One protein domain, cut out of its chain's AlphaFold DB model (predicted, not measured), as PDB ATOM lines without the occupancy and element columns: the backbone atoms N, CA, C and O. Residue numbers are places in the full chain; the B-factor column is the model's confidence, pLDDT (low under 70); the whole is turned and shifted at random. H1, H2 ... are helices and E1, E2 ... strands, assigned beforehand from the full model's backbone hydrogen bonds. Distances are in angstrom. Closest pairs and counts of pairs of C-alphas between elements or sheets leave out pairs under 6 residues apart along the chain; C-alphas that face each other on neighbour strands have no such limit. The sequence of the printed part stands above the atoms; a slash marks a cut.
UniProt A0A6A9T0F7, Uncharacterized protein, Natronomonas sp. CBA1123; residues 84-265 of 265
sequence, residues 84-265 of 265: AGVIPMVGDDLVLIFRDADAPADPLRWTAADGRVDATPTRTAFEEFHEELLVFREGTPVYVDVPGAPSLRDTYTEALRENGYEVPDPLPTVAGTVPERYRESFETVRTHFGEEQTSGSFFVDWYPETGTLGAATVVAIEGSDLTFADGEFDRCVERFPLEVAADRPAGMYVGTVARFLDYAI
ATOM      1  N   ALA A  84       9.615  31.511  22.283       96.44
ATOM      2  CA  ALA A  84       9.953  31.668  23.687       96.44
ATOM      3  C   ALA A  84      10.584  33.037  23.967       96.44
ATOM      4  O   ALA A  84      11.302  33.564  23.125       96.44
ATOM      5  N   GLY A  85      10.321  33.608  25.145       97.19
ATOM      6  CA  GLY A  85      10.813  34.947  25.482       97.19
ATOM      7  C   GLY A  85      10.767  35.309  26.966       97.19
ATOM      8  O   GLY A  85      10.305  34.540  27.820       97.19
ATOM      9  N   VAL A  86      11.234  36.515  27.276       98.12
ATOM     10  CA  VAL A  86      11.229  37.107  28.619       98.12
ATOM     11  C   VAL A  86      10.496  38.437  28.583       98.12
ATOM     12  O   VAL A  86      10.933  39.364  27.913       98.12
ATOM     13  N   ILE A  87       9.440  38.561  29.386       97.81
ATOM     14  CA  ILE A  87       8.765  39.822  29.701       97.81
ATOM     15  C   ILE A  87       9.577  40.525  30.803       97.81
ATOM     16  O   ILE A  87       9.504  40.121  31.974       97.81
ATOM     17  N   PRO A  88      10.372  41.559  30.478       97.94
ATOM     18  CA  PRO A  88      11.217  42.238  31.443       97.94
ATOM     19  C   PRO A  88      10.412  43.297  32.195       97.94
ATOM     20  O   PRO A  88       9.627  44.046  31.606       97.94
ATOM     21  N   MET A  89      10.649  43.404  33.498       97.50
ATOM     22  CA  MET A  89      10.043  44.416  34.354       97.50
ATOM     23  C   MET A  89      11.094  45.196  35.139       97.50
ATOM     24  O   MET A  89      12.044  44.618  35.660       97.50
ATOM     25  N   VAL A  90      10.884  46.501  35.303       97.38
ATOM     26  CA  VAL A  90      11.645  47.352  36.226       97.38
ATOM     27  C   VAL A  90      10.677  48.025  37.187       97.38
ATOM     28  O   VAL A  90       9.941  48.936  36.811       97.38
ATOM     29  N   GLY A  91      10.673  47.585  38.446       94.50
ATOM     30  CA  GLY A  91       9.571  47.923  39.349       94.50
ATOM     31  C   GLY A  91       8.259  47.355  38.801       94.50
ATOM     32  O   GLY A  91       8.174  46.153  38.561       94.50
ATOM     33  N   ASP A  92       7.269  48.220  38.574       93.56
ATOM     34  CA  ASP A  92       5.994  47.862  37.936       93.56
ATOM     35  C   ASP A  92       5.911  48.325  36.466       93.56
ATOM     36  O   ASP A  92       4.827  48.360  35.892       93.56
ATOM     37  N   ASP A  93       7.038  48.671  35.834       97.19
ATOM     38  CA  ASP A  93       7.072  48.994  34.405       97.19
ATOM     39  C   ASP A  93       7.475  47.769  33.580       97.19
ATOM     40  O   ASP A  93       8.450  47.102  33.916       97.19
ATOM     41  N   LEU A  94       6.785  47.526  32.469       97.25
ATOM     42  CA  LEU A  94       7.172  46.578  31.424       97.25
ATOM     43  C   LEU A  94       8.164  47.221  30.462       97.25
ATOM     44  O   LEU A  94       7.987  48.381  30.096       97.25
ATOM     45  N   VAL A  95       9.162  46.468  30.010       98.25
ATOM     46  CA  VAL A  95      10.085  46.891  28.948       98.25
ATOM     47  C   VAL A  95       9.715  46.148  27.670       98.25
ATOM     48  O   VAL A  95       9.804  44.926  27.637       98.25
ATOM     49  N   LEU A  96       9.273  46.865  26.637       98.31
ATOM     50  CA  LEU A  96       8.786  46.260  25.395       98.31
ATOM     51  C   LEU A  96       9.520  46.823  24.175       98.31
ATOM     52  O   LEU A  96       9.918  47.989  24.170       98.31
ATOM     53  N   ILE A  97       9.634  45.998  23.139       98.19
ATOM     54  CA  ILE A  97      10.258  46.289  21.845       98.19
ATOM     55  C   ILE A  97       9.148  46.421  20.792       98.19
ATOM     56  O   ILE A  97       8.202  45.632  20.775       98.19
ATOM     57  N   PHE A  98       9.208  47.430  19.924       97.38
ATOM     58  CA  PHE A  98       8.230  47.604  18.849       97.38
ATOM     59  C   PHE A  98       8.667  46.852  17.589       97.38
ATOM     60  O   PHE A  98       9.715  47.156  17.023       97.38
ATOM     61  N   ARG A  99       7.856  45.891  17.136       94.62
ATOM     62  CA  ARG A  99       8.153  45.065  15.956       94.62
ATOM     63  C   ARG A  99       8.021  45.863  14.663       94.62
ATOM     64  O   ARG A  99       7.071  46.631  14.487       94.62
ATOM     65  N   ASP A 100       8.927  45.598  13.730       92.25
ATOM     66  CA  ASP A 100       8.922  46.218  12.410       92.25
ATOM     67  C   ASP A 100       7.714  45.810  11.553       92.25
ATOM     68  O   ASP A 100       6.972  44.864  11.839       92.25
ATOM     69  N   ALA A 101       7.495  46.571  10.480       92.12
ATOM     70  CA  ALA A 101       6.388  46.354   9.551       92.12
ATOM     71  C   ALA A 101       6.530  45.070   8.718       92.12
ATOM     72  O   ALA A 101       5.532  44.570   8.202       92.12
ATOM     73  N   ASP A 102       7.756  44.579   8.553       85.00
ATOM     74  CA  ASP A 102       8.117  43.379   7.799       85.00
ATOM     75  C   ASP A 102       8.319  42.145   8.690       85.00
ATOM     76  O   ASP A 102       8.671  41.079   8.183       85.00
ATOM     77  N   ALA A 103       8.038  42.249   9.995       84.00
ATOM     78  CA  ALA A 103       8.043  41.094  10.878       84.00
ATOM     79  C   ALA A 103       7.044  40.028  10.368       84.00
ATOM     80  O   ALA A 103       5.867  40.339  10.154       84.00
ATOM     81  N   PRO A 104       7.466  38.757  10.207       74.25
ATOM     82  CA  PRO A 104       6.645  37.718   9.572       74.25
ATOM     83  C   PRO A 104       5.425  37.311  10.411       74.25
ATOM     84  O   PRO A 104       4.461  36.760   9.886       74.25
ATOM     85  N   ALA A 105       5.462  37.582  11.715       78.56
ATOM     86  CA  ALA A 105       4.352  37.397  12.636       78.56
ATOM     87  C   ALA A 105       4.178  38.660  13.488       78.56
ATOM     88  O   ALA A 105       5.166  39.242  13.953       78.56
ATOM     89  N   ASP A 106       2.912  39.053  13.669       84.12
ATOM     90  CA  ASP A 106       2.472  40.201  14.468       84.12
ATOM     91  C   ASP A 106       3.252  41.512  14.203       84.12
ATOM     92  O   ASP A 106       3.789  42.113  15.137       84.12
ATOM     93  N   PRO A 107       3.322  41.991  12.943       90.06
ATOM     94  CA  PRO A 107       4.015  43.237  12.622       90.06
ATOM     95  C   PRO A 107       3.335  44.446  13.270       90.06
ATOM     96  O   PRO A 107       2.111  44.468  13.449       90.06
ATOM     97  N   LEU A 108       4.124  45.488  13.558       94.94
ATOM     98  CA  LEU A 108       3.658  46.749  14.157       94.94
ATOM     99  C   LEU A 108       2.984  46.581  15.531       94.94
ATOM    100  O   LEU A 108       2.038  47.304  15.861       94.94
ATOM    101  N   ARG A 109       3.465  45.626  16.331       95.88
ATOM    102  CA  ARG A 109       3.009  45.385  17.706       95.88
ATOM    103  C   ARG A 109       4.158  45.493  18.701       95.88
ATOM    104  O   ARG A 109       5.314  45.281  18.351       95.88
ATOM    105  N   TRP A 110       3.822  45.805  19.947       97.69
ATOM    106  CA  TRP A 110       4.758  45.748  21.066       97.69
ATOM    107  C   TRP A 110       4.954  44.302  21.521       97.69
ATOM    108  O   TRP A 110       3.977  43.598  21.781       97.69
ATOM    109  N   THR A 111       6.204  43.882  21.647       96.38
ATOM    110  CA  THR A 111       6.596  42.552  22.112       96.38
ATOM    111  C   THR A 111       7.552  42.634  23.296       96.38
ATOM    112  O   THR A 111       8.104  43.692  23.600       96.38
ATOM    113  N   ALA A 112       7.696  41.519  23.995       96.19
ATOM    114  CA  ALA A 112       8.800  41.285  24.911       96.19
ATOM    115  C   ALA A 112      10.033  40.822  24.112       96.19
ATOM    116  O   ALA A 112       9.904  40.598  22.917       96.19
ATOM    117  N   ALA A 113      11.196  40.671  24.749       95.94
ATOM    118  CA  ALA A 113      12.323  40.038  24.063       95.94
ATOM    119  C   ALA A 113      11.964  38.566  23.799       95.94
ATOM    120  O   ALA A 113      11.750  37.810  24.759       95.94
ATOM    121  N   ASP A 114      11.762  38.205  22.533       93.94
ATOM    122  CA  ASP A 114      11.145  36.947  22.128       93.94
ATOM    123  C   ASP A 114      11.534  36.494  20.720       93.94
ATOM    124  O   ASP A 114      11.522  37.257  19.758       93.94
ATOM    125  N   GLY A 115      11.754  35.189  20.577       92.31
ATOM    126  CA  GLY A 115      12.096  34.616  19.285       92.31
ATOM    127  C   GLY A 115      11.738  33.148  19.153       92.31
ATOM    128  O   GLY A 115      10.948  32.584  19.922       92.31
ATOM    129  N   ARG A 116      12.214  32.539  18.067       93.25
ATOM    130  CA  ARG A 116      11.832  31.178  17.678       93.25
ATOM    131  C   ARG A 116      12.705  30.168  18.407       93.25
ATOM    132  O   ARG A 116      13.889  30.374  18.596       93.25
ATOM    133  N   VAL A 117      12.113  29.041  18.797       93.06
ATOM    134  CA  VAL A 117      12.832  28.023  19.577       93.06
ATOM    135  C   VAL A 117      13.873  27.308  18.716       93.06
ATOM    136  O   VAL A 117      13.520  26.519  17.846       93.06
ATOM    137  N   ASP A 118      15.148  27.543  18.994       90.31
ATOM    138  CA  ASP A 118      16.339  26.899  18.414       90.31
ATOM    139  C   ASP A 118      17.085  25.985  19.413       90.31
ATOM    140  O   ASP A 118      17.994  25.232  19.048       90.31
ATOM    141  N   ALA A 119      16.661  26.004  20.678       89.44
ATOM    142  CA  ALA A 119      17.130  25.132  21.743       89.44
ATOM    143  C   ALA A 119      15.958  24.692  22.641       89.44
ATOM    144  O   ALA A 119      14.882  24.351  22.160       89.44
ATOM    145  N   THR A 120      16.142  24.638  23.965       90.31
ATOM    146  CA  THR A 120      15.012  24.444  24.896       90.31
ATOM    147  C   THR A 120      14.260  25.766  25.083       90.31
ATOM    148  O   THR A 120      14.925  26.800  25.104       90.31
ATOM    149  N   PRO A 121      12.934  25.778  25.333       93.12
ATOM    150  CA  PRO A 121      12.195  27.032  25.517       93.12
ATOM    151  C   PRO A 121      12.792  27.961  26.581       93.12
ATOM    152  O   PRO A 121      12.864  29.164  26.376       93.12
ATOM    153  N   THR A 122      13.285  27.413  27.700       94.00
ATOM    154  CA  THR A 122      13.948  28.218  28.739       94.00
ATOM    155  C   THR A 122      15.231  28.847  28.215       94.00
ATOM    156  O   THR A 122      15.490  30.012  28.485       94.00
ATOM    157  N   ARG A 123      16.053  28.076  27.496       93.81
ATOM    158  CA  ARG A 123      17.318  28.575  26.962       93.81
ATOM    159  C   ARG A 123      17.070  29.658  25.910       93.81
ATOM    160  O   ARG A 123      17.577  30.753  26.116       93.81
ATOM    161  N   THR A 124      16.230  29.384  24.911       94.69
ATOM    162  CA  THR A 124      15.844  30.359  23.880       94.69
ATOM    163  C   THR A 124      15.294  31.632  24.522       94.69
ATOM    164  O   THR A 124      15.795  32.706  24.242       94.69
ATOM    165  N   ALA A 125      14.352  31.539  25.472       96.81
ATOM    166  CA  ALA A 125      13.790  32.727  26.124       96.81
ATOM    167  C   ALA A 125      14.857  33.663  26.721       96.81
ATOM    168  O   ALA A 125      14.734  34.881  26.621       96.81
ATOM    169  N   PHE A 126      15.887  33.106  27.366       97.44
ATOM    170  CA  PHE A 126      16.960  33.907  27.955       97.44
ATOM    171  C   PHE A 126      18.052  34.298  26.949       97.44
ATOM    172  O   PHE A 126      18.691  35.324  27.165       97.44
ATOM    173  N   GLU A 127      18.285  33.516  25.890       96.44
ATOM    174  CA  GLU A 127      19.164  33.903  24.772       96.44
ATOM    175  C   GLU A 127      18.594  35.139  24.081       96.44
ATOM    176  O   GLU A 127      19.227  36.190  24.148       96.44
ATOM    177  N   GLU A 128      17.340  35.077  23.637       96.69
ATOM    178  CA  GLU A 128      16.607  36.197  23.029       96.69
ATOM    179  C   GLU A 128      16.574  37.426  23.952       96.69
ATOM    180  O   GLU A 128      16.817  38.553  23.534       96.69
ATOM    181  N   PHE A 129      16.371  37.232  25.262       98.00
ATOM    182  CA  PHE A 129      16.446  38.328  26.235       98.00
ATOM    183  C   PHE A 129      17.795  39.055  26.242       98.00
ATOM    184  O   PHE A 129      17.842  40.271  26.420       98.00
ATOM    185  N   HIS A 130      18.891  38.316  26.100       98.00
ATOM    186  CA  HIS A 130      20.239  38.868  26.125       98.00
ATOM    187  C   HIS A 130      20.737  39.328  24.749       98.00
ATOM    188  O   HIS A 130      21.664  40.137  24.706       98.00
ATOM    189  N   GLU A 131      20.134  38.854  23.664       96.81
ATOM    190  CA  GLU A 131      20.403  39.295  22.293       96.81
ATOM    191  C   GLU A 131      19.606  40.556  21.963       96.81
ATOM    192  O   GLU A 131      20.190  41.570  21.588       96.81
ATOM    193  N   GLU A 132      18.294  40.546  22.201       97.12
ATOM    194  CA  GLU A 132      17.406  41.635  21.797       97.12
ATOM    195  C   GLU A 132      17.371  42.800  22.795       97.12
ATOM    196  O   GLU A 132      17.057  43.921  22.400       97.12
ATOM    197  N   LEU A 133      17.676  42.598  24.085       98.19
ATOM    198  CA  LEU A 133      17.542  43.660  25.090       98.19
ATOM    199  C   LEU A 133      18.867  44.052  25.750       98.19
ATOM    200  O   LEU A 133      19.316  43.489  26.755       98.19
ATOM    201  N   LEU A 134      19.446  45.146  25.260       98.50
ATOM    202  CA  LEU A 134      20.631  45.753  25.849       98.50
ATOM    203  C   LEU A 134      20.254  46.625  27.052       98.50
ATOM    204  O   LEU A 134      19.581  47.647  26.915       98.50
ATOM    205  N   VAL A 135      20.710  46.239  28.246       98.44
ATOM    206  CA  VAL A 135      20.434  46.957  29.503       98.44
ATOM    207  C   VAL A 135      21.603  47.849  29.919       98.44
ATOM    208  O   VAL A 135      22.757  47.424  29.938       98.44
ATOM    209  N   PHE A 136      21.309  49.084  30.325       98.44
ATOM    210  CA  PHE A 136      22.316  50.048  30.764       98.44
ATOM    211  C   PHE A 136      21.944  50.676  32.104       98.44
ATOM    212  O   PHE A 136      20.777  50.964  32.369       98.44
ATOM    213  N   ARG A 137      22.961  50.976  32.915       97.56
ATOM    214  CA  ARG A 137      22.863  51.842  34.095       97.56
ATOM    215  C   ARG A 137      23.775  53.042  33.898       97.56
ATOM    216  O   ARG A 137      24.975  52.873  33.702       97.56
ATOM    217  N   GLU A 138      23.204  54.245  33.928       95.25
ATOM    218  CA  GLU A 138      23.950  55.499  33.719       95.25
ATOM    219  C   GLU A 138      24.814  55.474  32.434       95.25
ATOM    220  O   GLU A 138      25.931  55.986  32.397       95.25
ATOM    221  N   GLY A 139      24.306  54.835  31.371       96.00
ATOM    222  CA  GLY A 139      25.004  54.674  30.088       96.00
ATOM    223  C   GLY A 139      26.073  53.574  30.047       96.00
ATOM    224  O   GLY A 139      26.678  53.367  29.001       96.00
ATOM    225  N   THR A 140      26.303  52.848  31.145       97.44
ATOM    226  CA  THR A 140      27.215  51.694  31.185       97.44
ATOM    227  C   THR A 140      26.427  50.396  30.980       97.44
ATOM    228  O   THR A 140      25.440  50.206  31.696       97.44
ATOM    229  N   PRO A 141      26.836  49.494  30.065       98.44
ATOM    230  CA  PRO A 141      26.196  48.189  29.909       98.44
ATOM    231  C   PRO A 141      26.214  47.375  31.205       98.44
ATOM    232  O   PRO A 141      27.226  47.349  31.915       98.44
ATOM    233  N   VAL A 142      25.111  46.692  31.506       98.31
ATOM    234  CA  VAL A 142      24.990  45.821  32.681       98.31
ATOM    235  C   VAL A 142      24.359  44.487  32.299       98.31
ATOM    236  O   VAL A 142      23.320  44.433  31.654       98.31
ATOM    237  N   TYR A 143      24.962  43.392  32.753       98.38
ATOM    238  CA  TYR A 143      24.387  42.060  32.596       98.38
ATOM    239  C   TYR A 143      23.279  41.830  33.628       98.38
ATOM    240  O   TYR A 143      23.484  42.085  34.816       98.38
ATOM    241  N   VAL A 144      22.130  41.313  33.200       98.38
ATOM    242  CA  VAL A 144      21.055  40.891  34.108       98.38
ATOM    243  C   VAL A 144      21.276  39.428  34.488       98.38
ATOM    244  O   VAL A 144      21.157  38.544  33.650       98.38
ATOM    245  N   ASP A 145      21.603  39.159  35.749       97.75
ATOM    246  CA  ASP A 145      21.820  37.799  36.250       97.75
ATOM    247  C   ASP A 145      20.550  37.252  36.904       97.75
ATOM    248  O   ASP A 145      20.089  37.785  37.918       97.75
ATOM    249  N   VAL A 146      19.979  36.196  36.321       97.00
ATOM    250  CA  VAL A 146      18.720  35.589  36.769       97.00
ATOM    251  C   VAL A 146      18.993  34.202  37.362       97.00
ATOM    252  O   VAL A 146      19.369  33.282  36.632       97.00
ATOM    253  N   PRO A 147      18.785  33.989  38.676       93.88
ATOM    254  CA  PRO A 147      19.017  32.691  39.296       93.88
ATOM    255  C   PRO A 147      18.195  31.570  38.649       93.88
ATOM    256  O   PRO A 147      16.968  31.639  38.584       93.88
ATOM    257  N   GLY A 148      18.880  30.506  38.226       89.38
ATOM    258  CA  GLY A 148      18.268  29.348  37.567       89.38
ATOM    259  C   GLY A 148      18.177  29.457  36.042       89.38
ATOM    260  O   GLY A 148      17.881  28.448  35.405       89.38
ATOM    261  N   ALA A 149      18.475  30.622  35.458       92.38
ATOM    262  CA  ALA A 149      18.663  30.764  34.019       92.38
ATOM    263  C   ALA A 149      20.061  30.273  33.587       92.38
ATOM    264  O   ALA A 149      20.992  30.247  34.404       92.38
ATOM    265  N   PRO A 150      20.245  29.886  32.312       91.25
ATOM    266  CA  PRO A 150      21.573  29.673  31.744       91.25
ATOM    267  C   PRO A 150      22.434  30.940  31.847       91.25
ATOM    268  O   PRO A 150      21.943  32.054  31.700       91.25
ATOM    269  N   SER A 151      23.740  30.780  32.075       92.25
ATOM    270  CA  SER A 151      24.673  31.910  32.008       92.25
ATOM    271  C   SER A 151      24.935  32.271  30.548       92.25
ATOM    272  O   SER A 151      25.588  31.502  29.843       92.25
ATOM    273  N   LEU A 152      24.496  33.457  30.132       95.50
ATOM    274  CA  LEU A 152      24.535  33.944  28.747       95.50
ATOM    275  C   LEU A 152      25.335  35.247  28.627       95.50
ATOM    276  O   LEU A 152      25.073  36.111  27.796       95.50
ATOM    277  N   ARG A 153      26.353  35.398  29.485       96.44
ATOM    278  CA  ARG A 153      27.255  36.558  29.469       96.44
ATOM    279  C   ARG A 153      27.969  36.732  28.136       96.44
ATOM    280  O   ARG A 153      28.160  37.871  27.726       96.44
ATOM    281  N   ASP A 154      28.374  35.634  27.503       96.00
ATOM    282  CA  ASP A 154      29.068  35.682  26.215       96.00
ATOM    283  C   ASP A 154      28.124  36.177  25.114       96.00
ATOM    284  O   ASP A 154      28.481  37.133  24.434       96.00
ATOM    285  N   THR A 155      26.901  35.637  25.045       95.75
ATOM    286  CA  THR A 155      25.817  36.092  24.157       95.75
ATOM    287  C   THR A 155      25.538  37.587  24.322       95.75
ATOM    288  O   THR A 155      25.676  38.360  23.380       95.75
ATOM    289  N   TYR A 156      25.278  38.040  25.551       98.00
ATOM    290  CA  TYR A 156      25.043  39.461  25.828       98.00
ATOM    291  C   TYR A 156      26.245  40.345  25.441       98.00
ATOM    292  O   TYR A 156      26.107  41.467  24.957       98.00
ATOM    293  N   THR A 157      27.461  39.843  25.661       97.94
ATOM    294  CA  THR A 157      28.696  40.548  25.307       97.94
ATOM    295  C   THR A 157      28.888  40.648  23.790       97.94
ATOM    296  O   THR A 157      29.441  41.639  23.310       97.94
ATOM    297  N   GLU A 158      28.480  39.629  23.041       96.69
ATOM    298  CA  GLU A 158      28.475  39.623  21.580       96.69
ATOM    299  C   GLU A 158      27.467  40.639  21.040       96.69
ATOM    300  O   GLU A 158      27.894  41.557  20.337       96.69
ATOM    301  N   ALA A 159      26.220  40.608  21.519       97.06
ATOM    302  CA  ALA A 159      25.187  41.584  21.164       97.06
ATOM    303  C   ALA A 159      25.648  43.038  21.409       97.06
ATOM    304  O   ALA A 159      25.512  43.911  20.548       97.06
ATOM    305  N   LEU A 160      26.310  43.316  22.542       98.19
ATOM    306  CA  LEU A 160      26.904  44.636  22.799       98.19
ATOM    307  C   LEU A 160      27.937  45.046  21.737       98.19
ATOM    308  O   LEU A 160      27.941  46.198  21.295       98.19
ATOM    309  N   ARG A 161      28.827  44.130  21.332       97.38
ATOM    310  CA  ARG A 161      29.881  44.417  20.342       97.38
ATOM    311  C   ARG A 161      29.306  44.649  18.954       97.38
ATOM    312  O   ARG A 161      29.792  45.540  18.257       97.38
ATOM    313  N   GLU A 162      28.305  43.871  18.565       96.12
ATOM    314  CA  GLU A 162      27.631  44.001  17.271       96.12
ATOM    315  C   GLU A 162      26.932  45.355  17.131       96.12
ATOM    316  O   GLU A 162      26.994  45.976  16.069       96.12
ATOM    317  N   ASN A 163      26.422  45.891  18.240       96.56
ATOM    318  CA  ASN A 163      25.837  47.231  18.311       96.56
ATOM    319  C   ASN A 163      26.862  48.348  18.585       96.56
ATOM    320  O   ASN A 163      26.503  49.507  18.797       96.56
ATOM    321  N   GLY A 164      28.160  48.032  18.565       96.25
ATOM    322  CA  GLY A 164      29.236  49.016  18.690       96.25
ATOM    323  C   GLY A 164      29.452  49.567  20.103       96.25
ATOM    324  O   GLY A 164      30.127  50.591  20.255       96.25
ATOM    325  N   TYR A 165      28.922  48.909  21.136       97.06
ATOM    326  CA  TYR A 165      29.162  49.282  22.527       97.06
ATOM    327  C   TYR A 165      30.498  48.738  23.039       97.06
ATOM    328  O   TYR A 165      30.933  47.629  22.721       97.06
ATOM    329  N   GLU A 166      31.158  49.527  23.886       96.25
ATOM    330  CA  GLU A 166      32.315  49.062  24.644       96.25
ATOM    331  C   GLU A 166      31.848  48.134  25.768       96.25
ATOM    332  O   GLU A 166      30.955  48.481  26.539       96.25
ATOM    333  N   VAL A 167      32.470  46.959  25.873       97.31
ATOM    334  CA  VAL A 167      32.174  45.978  26.921       97.31
ATOM    335  C   VAL A 167      33.129  46.221  28.092       97.31
ATOM    336  O   VAL A 167      34.334  46.000  27.932       97.31
ATOM    337  N   PRO A 168      32.636  46.644  29.272       94.75
ATOM    338  CA  PRO A 168      33.487  46.818  30.441       94.75
ATOM    339  C   PRO A 168      34.075  45.485  30.918       94.75
ATOM    340  O   PRO A 168      33.417  44.447  30.850       94.75
ATOM    341  N   ASP A 169      35.283  45.528  31.483       93.94
ATOM    342  CA  ASP A 169      35.913  44.383  32.146       93.94
ATOM    343  C   ASP A 169      36.315  44.754  33.591       93.94
ATOM    344  O   ASP A 169      37.221  45.574  33.785       93.94
ATOM    345  N   PRO A 170      35.645  44.203  34.623       94.69
ATOM    346  CA  PRO A 170      34.543  43.241  34.535       94.69
ATOM    347  C   PRO A 170      33.223  43.896  34.101       94.69
ATOM    348  O   PRO A 170      32.934  45.033  34.478       94.69
ATOM    349  N   LEU A 171      32.383  43.138  33.387       97.25
ATOM    350  CA  LEU A 171      31.029  43.560  33.025       97.25
ATOM    351  C   LEU A 171      30.155  43.663  34.292       97.25
ATOM    352  O   LEU A 171      29.931  42.636  34.952       97.25
ATOM    353  N   PRO A 172      29.646  44.860  34.651       97.50
ATOM    354  CA  PRO A 172      28.792  45.029  35.819       97.50
ATOM    355  C   PRO A 172      27.524  44.185  35.717       97.50
ATOM    356  O   PRO A 172      27.104  43.768  34.640       97.50
ATOM    357  N   THR A 173      26.913  43.892  36.861       97.69
ATOM    358  CA  THR A 173      25.757  42.994  36.938       97.69
ATOM    359  C   THR A 173      24.660  43.595  37.794       97.69
ATOM    360  O   THR A 173      24.933  44.228  38.815       97.69
ATOM    361  N   VAL A 174      23.422  43.372  37.373       97.94
ATOM    362  CA  VAL A 174      22.204  43.640  38.134       97.94
ATOM    363  C   VAL A 174      21.458  42.329  38.326       97.94
ATOM    364  O   VAL A 174      21.515  41.457  37.462       97.94
ATOM    365  N   ALA A 175      20.798  42.155  39.466       98.06
ATOM    366  CA  ALA A 175      20.025  40.944  39.702       98.06
ATOM    367  C   ALA A 175      18.689  41.017  38.954       98.06
ATOM    368  O   ALA A 175      18.049  42.070  38.903       98.06
ATOM    369  N   GLY A 176      18.262  39.886  38.403       97.69
ATOM    370  CA  GLY A 176      16.904  39.658  37.938       97.69
ATOM    371  C   GLY A 176      16.267  38.502  38.705       97.69
ATOM    372  O   GLY A 176      16.948  37.579  39.150       97.69
ATOM    373  N   THR A 177      14.951  38.536  38.892       96.81
ATOM    374  CA  THR A 177      14.208  37.463  39.568       96.81
ATOM    375  C   THR A 177      12.867  37.219  38.895       96.81
ATOM    376  O   THR A 177      12.256  38.147  38.377       96.81
ATOM    377  N   VAL A 178      12.382  35.978  38.939       94.06
ATOM    378  CA  VAL A 178      10.998  35.659  38.568       94.06
ATOM    379  C   VAL A 178      10.086  36.003  39.752       94.06
ATOM    380  O   VAL A 178      10.219  35.351  40.799       94.06
ATOM    381  N   PRO A 179       9.182  36.999  39.640       93.19
ATOM    382  CA  PRO A 179       8.364  37.439  40.767       93.19
ATOM    383  C   PRO A 179       7.388  36.360  41.235       93.19
ATOM    384  O   PRO A 179       6.650  35.790  40.434       93.19
ATOM    385  N   GLU A 180       7.316  36.138  42.551       91.50
ATOM    386  CA  GLU A 180       6.453  35.102  43.139       91.50
ATOM    387  C   GLU A 180       4.976  35.281  42.766       91.50
ATOM    388  O   GLU A 180       4.291  34.301  42.491       91.50
ATOM    389  N   ARG A 181       4.511  36.537  42.670       92.12
ATOM    390  CA  ARG A 181       3.117  36.875  42.335       92.12
ATOM    391  C   ARG A 181       2.643  36.322  40.987       92.12
ATOM    392  O   ARG A 181       1.445  36.182  40.805       92.12
ATOM    393  N   TYR A 182       3.558  36.010  40.067       91.19
ATOM    394  CA  TYR A 182       3.215  35.488  38.743       91.19
ATOM    395  C   TYR A 182       3.404  33.975  38.617       91.19
ATOM    396  O   TYR A 182       2.939  33.388  37.644       91.19
ATOM    397  N   ARG A 183       4.053  33.316  39.588       88.50
ATOM    398  CA  ARG A 183       4.345  31.876  39.495       88.50
ATOM    399  C   ARG A 183       3.090  31.015  39.448       88.50
ATOM    400  O   ARG A 183       3.102  29.988  38.786       88.50
ATOM    401  N   GLU A 184       2.024  31.421  40.136       87.56
ATOM    402  CA  GLU A 184       0.745  30.694  40.121       87.56
ATOM    403  C   GLU A 184       0.038  30.764  38.760       87.56
ATOM    404  O   GLU A 184      -0.834  29.946  38.482       87.56
ATOM    405  N   SER A 185       0.417  31.720  37.911       89.25
ATOM    406  CA  SER A 185      -0.105  31.871  36.551       89.25
ATOM    407  C   SER A 185       0.760  31.173  35.502       89.25
ATOM    408  O   SER A 185       0.409  31.181  34.326       89.25
ATOM    409  N   PHE A 186       1.892  30.588  35.904       92.94
ATOM    410  CA  PHE A 186       2.743  29.847  34.987       92.94
ATOM    411  C   PHE A 186       2.194  28.442  34.752       92.94
ATOM    412  O   PHE A 186       1.894  27.688  35.677       92.94
ATOM    413  N   GLU A 187       2.168  28.072  33.486       95.00
ATOM    414  CA  GLU A 187       1.848  26.750  32.985       95.00
ATOM    415  C   GLU A 187       3.150  25.975  32.747       95.00
ATOM    416  O   GLU A 187       4.206  26.550  32.451       95.00
ATOM    417  N   THR A 188       3.107  24.653  32.919       96.44
ATOM    418  CA  THR A 188       4.293  23.813  32.691       96.44
ATOM    419  C   THR A 188       4.361  23.428  31.224       96.44
ATOM    420  O   THR A 188       3.458  22.763  30.724       96.44
ATOM    421  N   VAL A 189       5.461  23.769  30.555       97.44
ATOM    422  CA  VAL A 189       5.758  23.327  29.188       97.44
ATOM    423  C   VAL A 189       6.793  22.216  29.260       97.44
ATOM    424  O   VAL A 189       7.935  22.449  29.657       97.44
ATOM    425  N   ARG A 190       6.395  20.998  28.891       97.31
ATOM    426  CA  ARG A 190       7.278  19.848  28.697       97.31
ATOM    427  C   ARG A 190       7.612  19.734  27.221       97.31
ATOM    428  O   ARG A 190       6.716  19.596  26.395       97.31
ATOM    429  N   THR A 191       8.893  19.766  26.881       95.81
ATOM    430  CA  THR A 191       9.338  19.649  25.490       95.81
ATOM    431  C   THR A 191      10.090  18.345  25.305       95.81
ATOM    432  O   THR A 191      11.049  18.063  26.023       95.81
ATOM    433  N   HIS A 192       9.635  17.544  24.347       94.94
ATOM    434  CA  HIS A 192      10.244  16.286  23.950       94.94
ATOM    435  C   HIS A 192      11.070  16.512  22.684       94.94
ATOM    436  O   HIS A 192      10.492  16.822  21.645       94.94
ATOM    437  N   PHE A 193      12.387  16.337  22.770       89.06
ATOM    438  CA  PHE A 193      13.317  16.348  21.639       89.06
ATOM    439  C   PHE A 193      13.754  14.908  21.360       89.06
ATOM    440  O   PHE A 193      14.721  14.406  21.933       89.06
ATOM    441  N   GLY A 194      12.998  14.198  20.521       82.19
ATOM    442  CA  GLY A 194      13.198  12.759  20.339       82.19
ATOM    443  C   GLY A 194      13.007  11.986  21.655       82.19
ATOM    444  O   GLY A 194      11.895  11.920  22.178       82.19
ATOM    445  N   GLU A 195      14.080  11.384  22.181       83.50
ATOM    446  CA  GLU A 195      14.063  10.663  23.467       83.50
ATOM    447  C   GLU A 195      14.340  11.570  24.679       83.50
ATOM    448  O   GLU A 195      14.077  11.172  25.818       83.50
ATOM    449  N   GLU A 196      14.865  12.776  24.455       88.81
ATOM    450  CA  GLU A 196      15.180  13.723  25.520       88.81
ATOM    451  C   GLU A 196      13.951  14.544  25.911       88.81
ATOM    452  O   GLU A 196      13.073  14.838  25.096       88.81
ATOM    453  N   GLN A 197      13.879  14.915  27.188       92.44
ATOM    454  CA  GLN A 197      12.768  15.683  27.731       92.44
ATOM    455  C   GLN A 197      13.286  16.803  28.624       92.44
ATOM    456  O   GLN A 197      14.074  16.573  29.544       92.44
ATOM    457  N   THR A 198      12.769  18.005  28.398       92.94
ATOM    458  CA  THR A 198      13.007  19.177  29.240       92.94
ATOM    459  C   THR A 198      11.683  19.757  29.717       92.94
ATOM    460  O   THR A 198      10.600  19.367  29.267       92.94
ATOM    461  N   SER A 199      11.729  20.627  30.723       94.25
ATOM    462  CA  SER A 199      10.531  21.288  31.237       94.25
ATOM    463  C   SER A 199      10.854  22.694  31.720       94.25
ATOM    464  O   SER A 199      11.924  22.921  32.287       94.25
ATOM    465  N   GLY A 200       9.917  23.615  31.526       92.88
ATOM    466  CA  GLY A 200       9.965  24.971  32.064       92.88
ATOM    467  C   GLY A 200       8.576  25.457  32.473       92.88
ATOM    468  O   GLY A 200       7.577  24.784  32.223       92.88
ATOM    469  N   SER A 201       8.525  26.610  33.133       93.44
ATOM    470  CA  SER A 201       7.289  27.223  33.628       93.44
ATOM    471  C   SER A 201       7.154  28.622  33.037       93.44
ATOM    472  O   SER A 201       8.059  29.439  33.215       93.44
ATOM    473  N   PHE A 202       6.049  28.877  32.337       95.00
ATOM    474  CA  PHE A 202       5.865  30.065  31.497       95.00
ATOM    475  C   PHE A 202       4.420  30.562  31.536       95.00
ATOM    476  O   PHE A 202       3.498  29.784  31.759       95.00
ATOM    477  N   PHE A 203       4.198  31.832  31.216       92.56
ATOM    478  CA  PHE A 203       2.955  32.256  30.583       92.56
ATOM    479  C   PHE A 203       2.911  31.676  29.175       92.56
ATOM    480  O   PHE A 203       3.759  31.993  28.342       92.56
ATOM    481  N   VAL A 204       1.938  30.812  28.920       93.56
ATOM    482  CA  VAL A 204       1.803  30.123  27.637       93.56
ATOM    483  C   VAL A 204       0.578  30.644  26.926       93.56
ATOM    484  O   VAL A 204      -0.455  30.803  27.559       93.56
ATOM    485  N   ASP A 205       0.658  30.868  25.622       92.00
ATOM    486  CA  ASP A 205      -0.514  31.153  24.805       92.00
ATOM    487  C   ASP A 205      -0.466  30.405  23.474       92.00
ATOM    488  O   ASP A 205       0.607  30.145  22.923       92.00
ATOM    489  N   TRP A 206      -1.644  30.069  22.957       93.12
ATOM    490  CA  TRP A 206      -1.799  29.397  21.672       93.12
ATOM    491  C   TRP A 206      -2.446  30.340  20.660       93.12
ATOM    492  O   TRP A 206      -3.568  30.803  20.867       93.12
ATOM    493  N   TYR A 207      -1.763  30.552  19.536       89.62
ATOM    494  CA  TYR A 207      -2.199  31.394  18.424       89.62
ATOM    495  C   TYR A 207      -2.729  30.525  17.287       89.62
ATOM    496  O   TYR A 207      -1.946  30.049  16.458       89.62
ATOM    497  N   PRO A 208      -4.048  30.280  17.216       87.25
ATOM    498  CA  PRO A 208      -4.610  29.425  16.180       87.25
ATOM    499  C   PRO A 208      -4.437  30.009  14.775       87.25
ATOM    500  O   PRO A 208      -4.361  29.238  13.824       87.25
ATOM    501  N   GLU A 209      -4.365  31.334  14.632       84.88
ATOM    502  CA  GLU A 209      -4.212  32.010  13.340       84.88
ATOM    503  C   GLU A 209      -2.850  31.753  12.694       84.88
ATOM    504  O   GLU A 209      -2.756  31.779  11.473       84.88
ATOM    505  N   THR A 210      -1.815  31.519  13.501       86.19
ATOM    506  CA  THR A 210      -0.431  31.324  13.042       86.19
ATOM    507  C   THR A 210       0.128  29.956  13.427       86.19
ATOM    508  O   THR A 210       1.328  29.719  13.283       86.19
ATOM    509  N   GLY A 211      -0.703  29.076  13.995       91.25
ATOM    510  CA  GLY A 211      -0.290  27.763  14.487       91.25
ATOM    511  C   GLY A 211       0.876  27.815  15.481       91.25
ATOM    512  O   GLY A 211       1.720  26.917  15.466       91.25
ATOM    513  N   THR A 212       0.967  28.876  16.292       93.69
ATOM    514  CA  THR A 212       2.126  29.150  17.156       93.69
ATOM    515  C   THR A 212       1.793  28.928  18.631       93.69
ATOM    516  O   THR A 212       0.795  29.445  19.125       93.69
ATOM    517  N   LEU A 213       2.669  28.231  19.356       95.94
ATOM    518  CA  LEU A 213       2.699  28.244  20.820       95.94
ATOM    519  C   LEU A 213       3.762  29.243  21.292       95.94
ATOM    520  O   LEU A 213       4.946  29.051  21.010       95.94
ATOM    521  N   GLY A 214       3.346  30.296  21.990       95.75
ATOM    522  CA  GLY A 214       4.249  31.251  22.633       95.75
ATOM    523  C   GLY A 214       4.412  30.935  24.115       95.75
ATOM    524  O   GLY A 214       3.422  30.691  24.799       95.75
ATOM    525  N   ALA A 215       5.645  30.947  24.618       96.25
ATOM    526  CA  ALA A 215       5.958  30.706  26.025       96.25
ATOM    527  C   ALA A 215       6.871  31.809  26.579       96.25
ATOM    528  O   ALA A 215       8.035  31.909  26.211       96.25
ATOM    529  N   ALA A 216       6.367  32.635  27.490       96.56
ATOM    530  CA  ALA A 216       7.128  33.735  28.070       96.56
ATOM    531  C   ALA A 216       7.308  33.575  29.582       96.56
ATOM    532  O   ALA A 216       6.375  33.218  30.294       96.56
ATOM    533  N   THR A 217       8.496  33.865  30.101       95.62
ATOM    534  CA  THR A 217       8.695  34.047  31.549       95.62
ATOM    535  C   THR A 217       8.743  35.533  31.894       95.62
ATOM    536  O   THR A 217       8.885  36.372  31.011       95.62
ATOM    537  N   VAL A 218       8.619  35.881  33.174       96.25
ATOM    538  CA  VAL A 218       8.701  37.271  33.645       96.25
ATOM    539  C   VAL A 218       9.962  37.449  34.470       96.25
ATOM    540  O   VAL A 218      10.205  36.674  35.395       96.25
ATOM    541  N   VAL A 219      10.731  38.498  34.184       97.62
ATOM    542  CA  VAL A 219      11.942  38.841  34.937       97.62
ATOM    543  C   VAL A 219      11.818  40.258  35.479       97.62
ATOM    544  O   VAL A 219      11.853  41.221  34.724       97.62
ATOM    545  N   ALA A 220      11.720  40.398  36.801       97.62
ATOM    546  CA  ALA A 220      11.885  41.679  37.475       97.62
ATOM    547  C   ALA A 220      13.371  41.971  37.687       97.62
ATOM    548  O   ALA A 220      14.068  41.206  38.355       97.62
ATOM    549  N   ILE A 221      13.833  43.084  37.130       98.31
ATOM    550  CA  ILE A 221      15.219  43.542  37.136       98.31
ATOM    551  C   ILE A 221      15.397  44.584  38.246       98.31
ATOM    552  O   ILE A 221      14.614  45.531  38.377       98.31
ATOM    553  N   GLU A 222      16.438  44.421  39.060       96.56
ATOM    554  CA  GLU A 222      16.746  45.344  40.148       96.56
ATOM    555  C   GLU A 222      17.366  46.664  39.654       96.56
ATOM    556  O   GLU A 222      18.433  46.699  39.034       96.56
ATOM    557  N   GLY A 223      16.738  47.774  40.053       90.38
ATOM    558  CA  GLY A 223      17.211  49.142  39.823       90.38
ATOM    559  C   GLY A 223      16.245  49.944  38.959       90.38
ATOM    560  O   GLY A 223      15.838  49.493  37.902       90.38
ATOM    561  N   SER A 224      15.860  51.141  39.403       90.00
ATOM    562  CA  SER A 224      14.897  51.992  38.685       90.00
ATOM    563  C   SER A 224      15.536  52.890  37.621       90.00
ATOM    564  O   SER A 224      14.833  53.398  36.747       90.00
ATOM    565  N   ASP A 225      16.855  53.055  37.686       93.62
ATOM    566  CA  ASP A 225      17.707  53.921  36.866       93.62
ATOM    567  C   ASP A 225      18.205  53.254  35.572       93.62
ATOM    568  O   ASP A 225      19.177  53.705  34.964       93.62
ATOM    569  N   LEU A 226      17.541  52.173  35.157       97.88
ATOM    570  CA  LEU A 226      17.895  51.410  33.969       97.88
ATOM    571  C   LEU A 226      17.292  52.014  32.696       97.88
ATOM    572  O   LEU A 226      16.117  52.408  32.663       97.88
ATOM    573  N   THR A 227      18.103  52.024  31.643       97.94
ATOM    574  CA  THR A 227      17.709  52.337  30.264       97.94
ATOM    575  C   THR A 227      17.963  51.137  29.363       97.94
ATOM    576  O   THR A 227      18.782  50.279  29.689       97.94
ATOM    577  N   PHE A 228      17.279  51.099  28.224       98.12
ATOM    578  CA  PHE A 228      17.231  49.934  27.350       98.12
ATOM    579  C   PHE A 228      17.438  50.343  25.895       98.12
ATOM    580  O   PHE A 228      17.035  51.441  25.508       98.12
ATOM    581  N   ALA A 229      18.052  49.461  25.117       98.06
ATOM    582  CA  ALA A 229      18.129  49.550  23.666       98.06
ATOM    583  C   ALA A 229      17.866  48.169  23.062       98.06
ATOM    584  O   ALA A 229      18.079  47.156  23.730       98.06
ATOM    585  N   ASP A 230      17.394  48.152  21.820       97.69
ATOM    586  CA  ASP A 230      17.275  46.922  21.046       97.69
ATOM    587  C   ASP A 230      18.669  46.468  20.605       97.69
ATOM    588  O   ASP A 230      19.486  47.294  20.195       97.69
ATOM    589  N   GLY A 231      18.949  45.176  20.735       95.94
ATOM    590  CA  GLY A 231      20.250  44.586  20.430       95.94
ATOM    591  C   GLY A 231      20.347  43.920  19.061       95.94
ATOM    592  O   GLY A 231      21.426  43.451  18.716       95.94
ATOM    593  N   GLU A 232      19.285  43.911  18.253       89.56
ATOM    594  CA  GLU A 232      19.320  43.230  16.949       89.56
ATOM    595  C   GLU A 232      19.028  44.162  15.762       89.56
ATOM    596  O   GLU A 232      19.764  44.161  14.771       89.56
ATOM    597  N   PHE A 233      17.992  45.002  15.851       88.75
ATOM    598  CA  PHE A 233      17.464  45.737  14.695       88.75
ATOM    599  C   PHE A 233      17.360  47.257  14.902       88.75
ATOM    600  O   PHE A 233      16.800  47.946  14.047       88.75
ATOM    601  N   ASP A 234      17.904  47.801  16.000       92.88
ATOM    602  CA  ASP A 234      17.764  49.221  16.386       92.88
ATOM    603  C   ASP A 234      16.280  49.655  16.486       92.88
ATOM    604  O   ASP A 234      15.888  50.778  16.149       92.88
ATOM    605  N   ARG A 235      15.416  48.731  16.931       95.50
ATOM    606  CA  ARG A 235      13.983  48.970  17.137       95.50
ATOM    607  C   ARG A 235      13.734  49.878  18.336       95.50
ATOM    608  O   ARG A 235      14.538  50.037  19.256       95.50
ATOM    609  N   CYS A 236      12.540  50.466  18.353       97.25
ATOM    610  CA  CYS A 236      12.097  51.265  19.486       97.25
ATOM    611  C   CYS A 236      11.865  50.376  20.716       97.25
ATOM    612  O   CYS A 236      11.048  49.458  20.665       97.25
ATOM    613  N   VAL A 237      12.533  50.702  21.825       98.19
ATOM    614  CA  VAL A 237      12.303  50.093  23.142       98.19
ATOM    615  C   VAL A 237      11.693  51.128  24.080       98.19
ATOM    616  O   VAL A 237      12.211  52.238  24.214       98.19
ATOM    617  N   GLU A 238      10.594  50.778  24.744       97.69
ATOM    618  CA  GLU A 238       9.878  51.680  25.649       97.69
ATOM    619  C   GLU A 238       9.515  50.990  26.970       97.69
ATOM    620  O   GLU A 238       9.298  49.779  27.042       97.69
ATOM    621  N   ARG A 239       9.458  51.796  28.037       97.19
ATOM    622  CA  ARG A 239       8.962  51.388  29.352       97.19
ATOM    623  C   ARG A 239       7.505  51.798  29.509       97.19
ATOM    624  O   ARG A 239       7.188  52.982  29.402       97.19
ATOM    625  N   PHE A 240       6.643  50.849  29.845       97.25
ATOM    626  CA  PHE A 240       5.227  51.092  30.098       97.25
ATOM    627  C   PHE A 240       4.880  50.765  31.546       97.25
ATOM    628  O   PHE A 240       5.040  49.610  31.934       97.25
ATOM    629  N   PRO A 241       4.338  51.712  32.331       97.00
ATOM    630  CA  PRO A 241       3.709  51.363  33.600       97.00
ATOM    631  C   PRO A 241       2.655  50.275  33.376       97.00
ATOM    632  O   PRO A 241       1.852  50.398  32.447       97.00
ATOM    633  N   LEU A 242       2.648  49.232  34.211       95.69
ATOM    634  CA  LEU A 242       1.797  48.052  34.023       95.69
ATOM    635  C   LEU A 242       0.314  48.412  33.846       95.69
ATOM    636  O   LEU A 242      -0.318  47.950  32.901       95.69
ATOM    637  N   GLU A 243      -0.209  49.303  34.692       95.19
ATOM    638  CA  GLU A 243      -1.599  49.786  34.609       95.19
ATOM    639  C   GLU A 243      -1.896  50.461  33.260       95.19
ATOM    640  O   GLU A 243      -2.931  50.227  32.645       95.19
ATOM    641  N   VAL A 244      -0.950  51.257  32.746       95.50
ATOM    642  CA  VAL A 244      -1.097  51.947  31.456       95.50
ATOM    643  C   VAL A 244      -1.031  50.963  30.290       95.50
ATOM    644  O   VAL A 244      -1.697  51.180  29.278       95.50
ATOM    645  N   ALA A 245      -0.212  49.914  30.397       95.88
ATOM    646  CA  ALA A 245      -0.127  48.880  29.377       95.88
ATOM    647  C   ALA A 245      -1.419  48.052  29.309       95.88
ATOM    648  O   ALA A 245      -1.952  47.840  28.223       95.88
ATOM    649  N   ALA A 246      -1.963  47.650  30.454       94.75
ATOM    650  CA  ALA A 246      -3.187  46.855  30.511       94.75
ATOM    651  C   ALA A 246      -4.448  47.625  30.081       94.75
ATOM    652  O   ALA A 246      -5.377  47.032  29.541       94.75
ATOM    653  N   ASP A 247      -4.477  48.949  30.261       94.56
ATOM    654  CA  ASP A 247      -5.580  49.797  29.783       94.56
ATOM    655  C   ASP A 247      -5.596  49.971  28.248       94.56
ATOM    656  O   ASP A 247      -6.552  50.521  27.681       94.56
ATOM    657  N   ARG A 248      -4.541  49.544  27.540       94.88
ATOM    658  CA  ARG A 248      -4.461  49.634  26.076       94.88
ATOM    659  C   ARG A 248      -5.113  48.420  25.402       94.88
ATOM    660  O   ARG A 248      -5.141  47.330  25.962       94.88
ATOM    661  N   PRO A 249      -5.620  48.570  24.163       95.50
ATOM    662  CA  PRO A 249      -6.183  47.444  23.425       95.50
ATOM    663  C   PRO A 249      -5.180  46.292  23.269       95.50
ATOM    664  O   PRO A 249      -4.078  46.512  22.769       95.50
ATOM    665  N   ALA A 250      -5.601  45.061  23.579       92.81
ATOM    666  CA  ALA A 250      -4.774  43.853  23.466       92.81
ATOM    667  C   ALA A 250      -4.101  43.692  22.088       92.81
ATOM    668  O   ALA A 250      -2.954  43.272  21.997       92.81
ATOM    669  N   GLY A 251      -4.771  44.116  21.007       93.38
ATOM    670  CA  GLY A 251      -4.223  44.078  19.643       93.38
ATOM    671  C   GLY A 251      -3.012  44.988  19.390       93.38
ATOM    672  O   GLY A 251      -2.450  44.939  18.299       93.38
ATOM    673  N   MET A 252      -2.607  45.820  20.357       96.62
ATOM    674  CA  MET A 252      -1.339  46.559  20.313       96.62
ATOM    675  C   MET A 252      -0.127  45.691  20.663       96.62
ATOM    676  O   MET A 252       1.002  46.118  20.421       96.62
ATOM    677  N   TYR A 253      -0.353  44.509  21.233       95.69
ATOM    678  CA  TYR A 253       0.680  43.637  21.771       95.69
ATOM    679  C   TYR A 253       0.771  42.329  20.983       95.69
ATOM    680  O   TYR A 253      -0.212  41.853  20.403       95.69
ATOM    681  N   VAL A 254       1.962  41.733  20.971       92.69
ATOM    682  CA  VAL A 254       2.105  40.301  20.693       92.69
ATOM    683  C   VAL A 254       1.353  39.531  21.773       92.69
ATOM    684  O   VAL A 254       1.257  39.971  22.923       92.69
ATOM    685  N   GLY A 255       0.764  38.399  21.399       89.31
ATOM    686  CA  GLY A 255      -0.213  37.739  22.251       89.31
ATOM    687  C   GLY A 255       0.322  37.294  23.617       89.31
ATOM    688  O   GLY A 255      -0.441  37.278  24.571       89.31
ATOM    689  N   THR A 256       1.619  36.999  23.764       91.69
ATOM    690  CA  THR A 256       2.203  36.539  25.038       91.69
ATOM    691  C   THR A 256       2.203  37.681  26.045       91.69
ATOM    692  O   THR A 256       1.858  37.492  27.210       91.69
ATOM    693  N   VAL A 257       2.506  38.891  25.570       95.00
ATOM    694  CA  VAL A 257       2.405  40.134  26.339       95.00
ATOM    695  C   VAL A 257       0.944  40.467  26.633       95.00
ATOM    696  O   VAL A 257       0.625  40.796  27.771       95.00
ATOM    697  N   ALA A 258       0.045  40.345  25.649       93.44
ATOM    698  CA  ALA A 258      -1.387  40.576  25.863       93.44
ATOM    699  C   ALA A 258      -1.955  39.644  26.947       93.44
ATOM    700  O   ALA A 258      -2.588  40.109  27.892       93.44
ATOM    701  N   ARG A 259      -1.651  38.345  26.863       90.62
ATOM    702  CA  ARG A 259      -2.066  37.353  27.854       90.62
ATOM    703  C   ARG A 259      -1.471  37.648  29.221       90.62
ATOM    704  O   ARG A 259      -2.189  37.585  30.208       90.62
ATOM    705  N   PHE A 260      -0.190  38.004  29.302       94.12
ATOM    706  CA  PHE A 260       0.406  38.427  30.569       94.12
ATOM    707  C   PHE A 260      -0.359  39.600  31.201       94.12
ATOM    708  O   PHE A 260      -0.654  39.558  32.394       94.12
ATOM    709  N   LEU A 261      -0.716  40.617  30.411       94.19
ATOM    710  CA  LEU A 261      -1.467  41.781  30.891       94.19
ATOM    711  C   LEU A 261      -2.857  41.409  31.429       94.19
ATOM    712  O   LEU A 261      -3.268  41.985  32.433       94.19
ATOM    713  N   ASP A 262      -3.531  40.417  30.837       89.94
ATOM    714  CA  ASP A 262      -4.823  39.909  31.329       89.94
ATOM    715  C   ASP A 262      -4.725  39.263  32.727       89.94
ATOM    716  O   ASP A 262      -5.715  39.225  33.458       89.94
ATOM    717  N   TYR A 263      -3.546  38.754  33.109       86.88
ATOM    718  CA  TYR A 263      -3.297  38.142  34.424       86.88
ATOM    719  C   TYR A 263      -2.652  39.087  35.438       86.88
ATOM    720  O   TYR A 263      -2.739  38.848  36.642       86.88
ATOM    721  N   ALA A 264      -1.934  40.107  34.973       83.75
ATOM    722  CA  ALA A 264      -1.084  40.923  35.828       83.75
ATOM    723  C   ALA A 264      -1.850  41.974  36.659       83.75
ATOM    724  O   ALA A 264      -1.240  42.571  37.553       83.75
ATOM    725  N   ILE A 265      -3.145  42.189  36.384       79.75
ATOM    726  CA  ILE A 265      -4.033  43.152  37.067       79.75
ATOM    727  C   ILE A 265      -5.166  42.460  37.826       79.75
ATOM    728  O   ILE A 265      -5.793  41.536  37.266       79.75
TER     729      ILE A 265
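AT A GLANCE: This is residues 84 to 265 of the 265 residues of an uncharacterized protein of Natronomonas sp. CBA1123 (UniProt A0A6A9T0F7). A strongly twisted, branched sheet with E1 and E9 in its middle curls towards a small sheet of E4 and E10, and together they make a loose, incomplete barrel, open between E10 and E11 and between E4 and E5. H1 packs on E1 and E3, with H2 beside it; H5 packs on E8 and E9 on the opposite face, and the hairpin of E7 and E8 forms a long arm. The printed part has 182 residues, with named elements in the order E1 E2 E3 H1 E4 E5 H2 E6 H3 E7 E8 E9 E10 E11 H4 H5. The class is mixed; the whole is compact, with a radius of gyration of the C-alphas of 15.6 A and spans of 44 by 43 by 36 A.

HOW THE PARTS SIT: Start at E1, residues 84 to 90: E2, residues 93 to 98, and E3, residues 113 to 116, lie on one side, both antiparallel to it, and E9, residues 212 to 221, is parallel on the other side. Look for N 90 and O 93 at 2.9 A, N 86 and O 113 at 2.9 A, and N 87 and O 217 at 2.8 A. The sheet curls round H1, residues 121 to 132; the closest C-alphas of E1 and H1 are Gly 85 and Ala 125, 3.8 A. E4, residues 133 to 137, and E10, residues 226 to 230, are antiparallel, with N 134 and O 229 at 2.9 A; their sheet and the large one form a sandwich, two sheets face to face. E5, residues 143 to 145, H2, residues 153 to 162, and E6, residues 173 to 177, make a strand-helix-strand unit, two parallel neighbours with a helix between; N 174 and O 143 are 2.9 A apart. Residues 127 to 132 of H1 alone touch H2, closest at C-alphas His 130 and Tyr 156, 4.8 A. E6 is antiparallel to E9, with N 177 and O 220 at 2.9 A. H3, residues 180 to 183, only grazes the sheet. E7, residues 187 to 193, E8, residues 196 to 207, and E9 form a meander, each strand the antiparallel neighbour of the one before, with N 191 and O 198 at 3.0 A and N 205 and O 214 at 2.9 A; E8 bends by 95 degrees at residue 202. E11, residues 237 to 241, is antiparallel to E2, with N 96 and O 238 at 2.9 A. H4, residues 242 to 246, touches H5, residues 255 to 264, closest at C-alphas Ala 246 and Leu 261, 5.4 A; H1 and H5 lie on opposite faces. Every O i to N i+4 pair is within hydrogen-bond range in H1, H2, H4 and H5; H3 is too short for one.

IN THESE COORDINATES: Find C-alpha 84 at (9.953, 31.668, 23.687), where E1 begins its 20.2 A; E9 measures 27.9 A, E8 25.8 A and H1 15.9 A. H5 ends at C-alpha 264, (-1.084, 40.923, 35.828).

THE WHOLE: The C-alphas farthest apart are Glu 138 and Glu 195, 47.0 A. The printed part has no cut; E2 to E3 is its one long link, and no printed residue is under 70 in pLDDT.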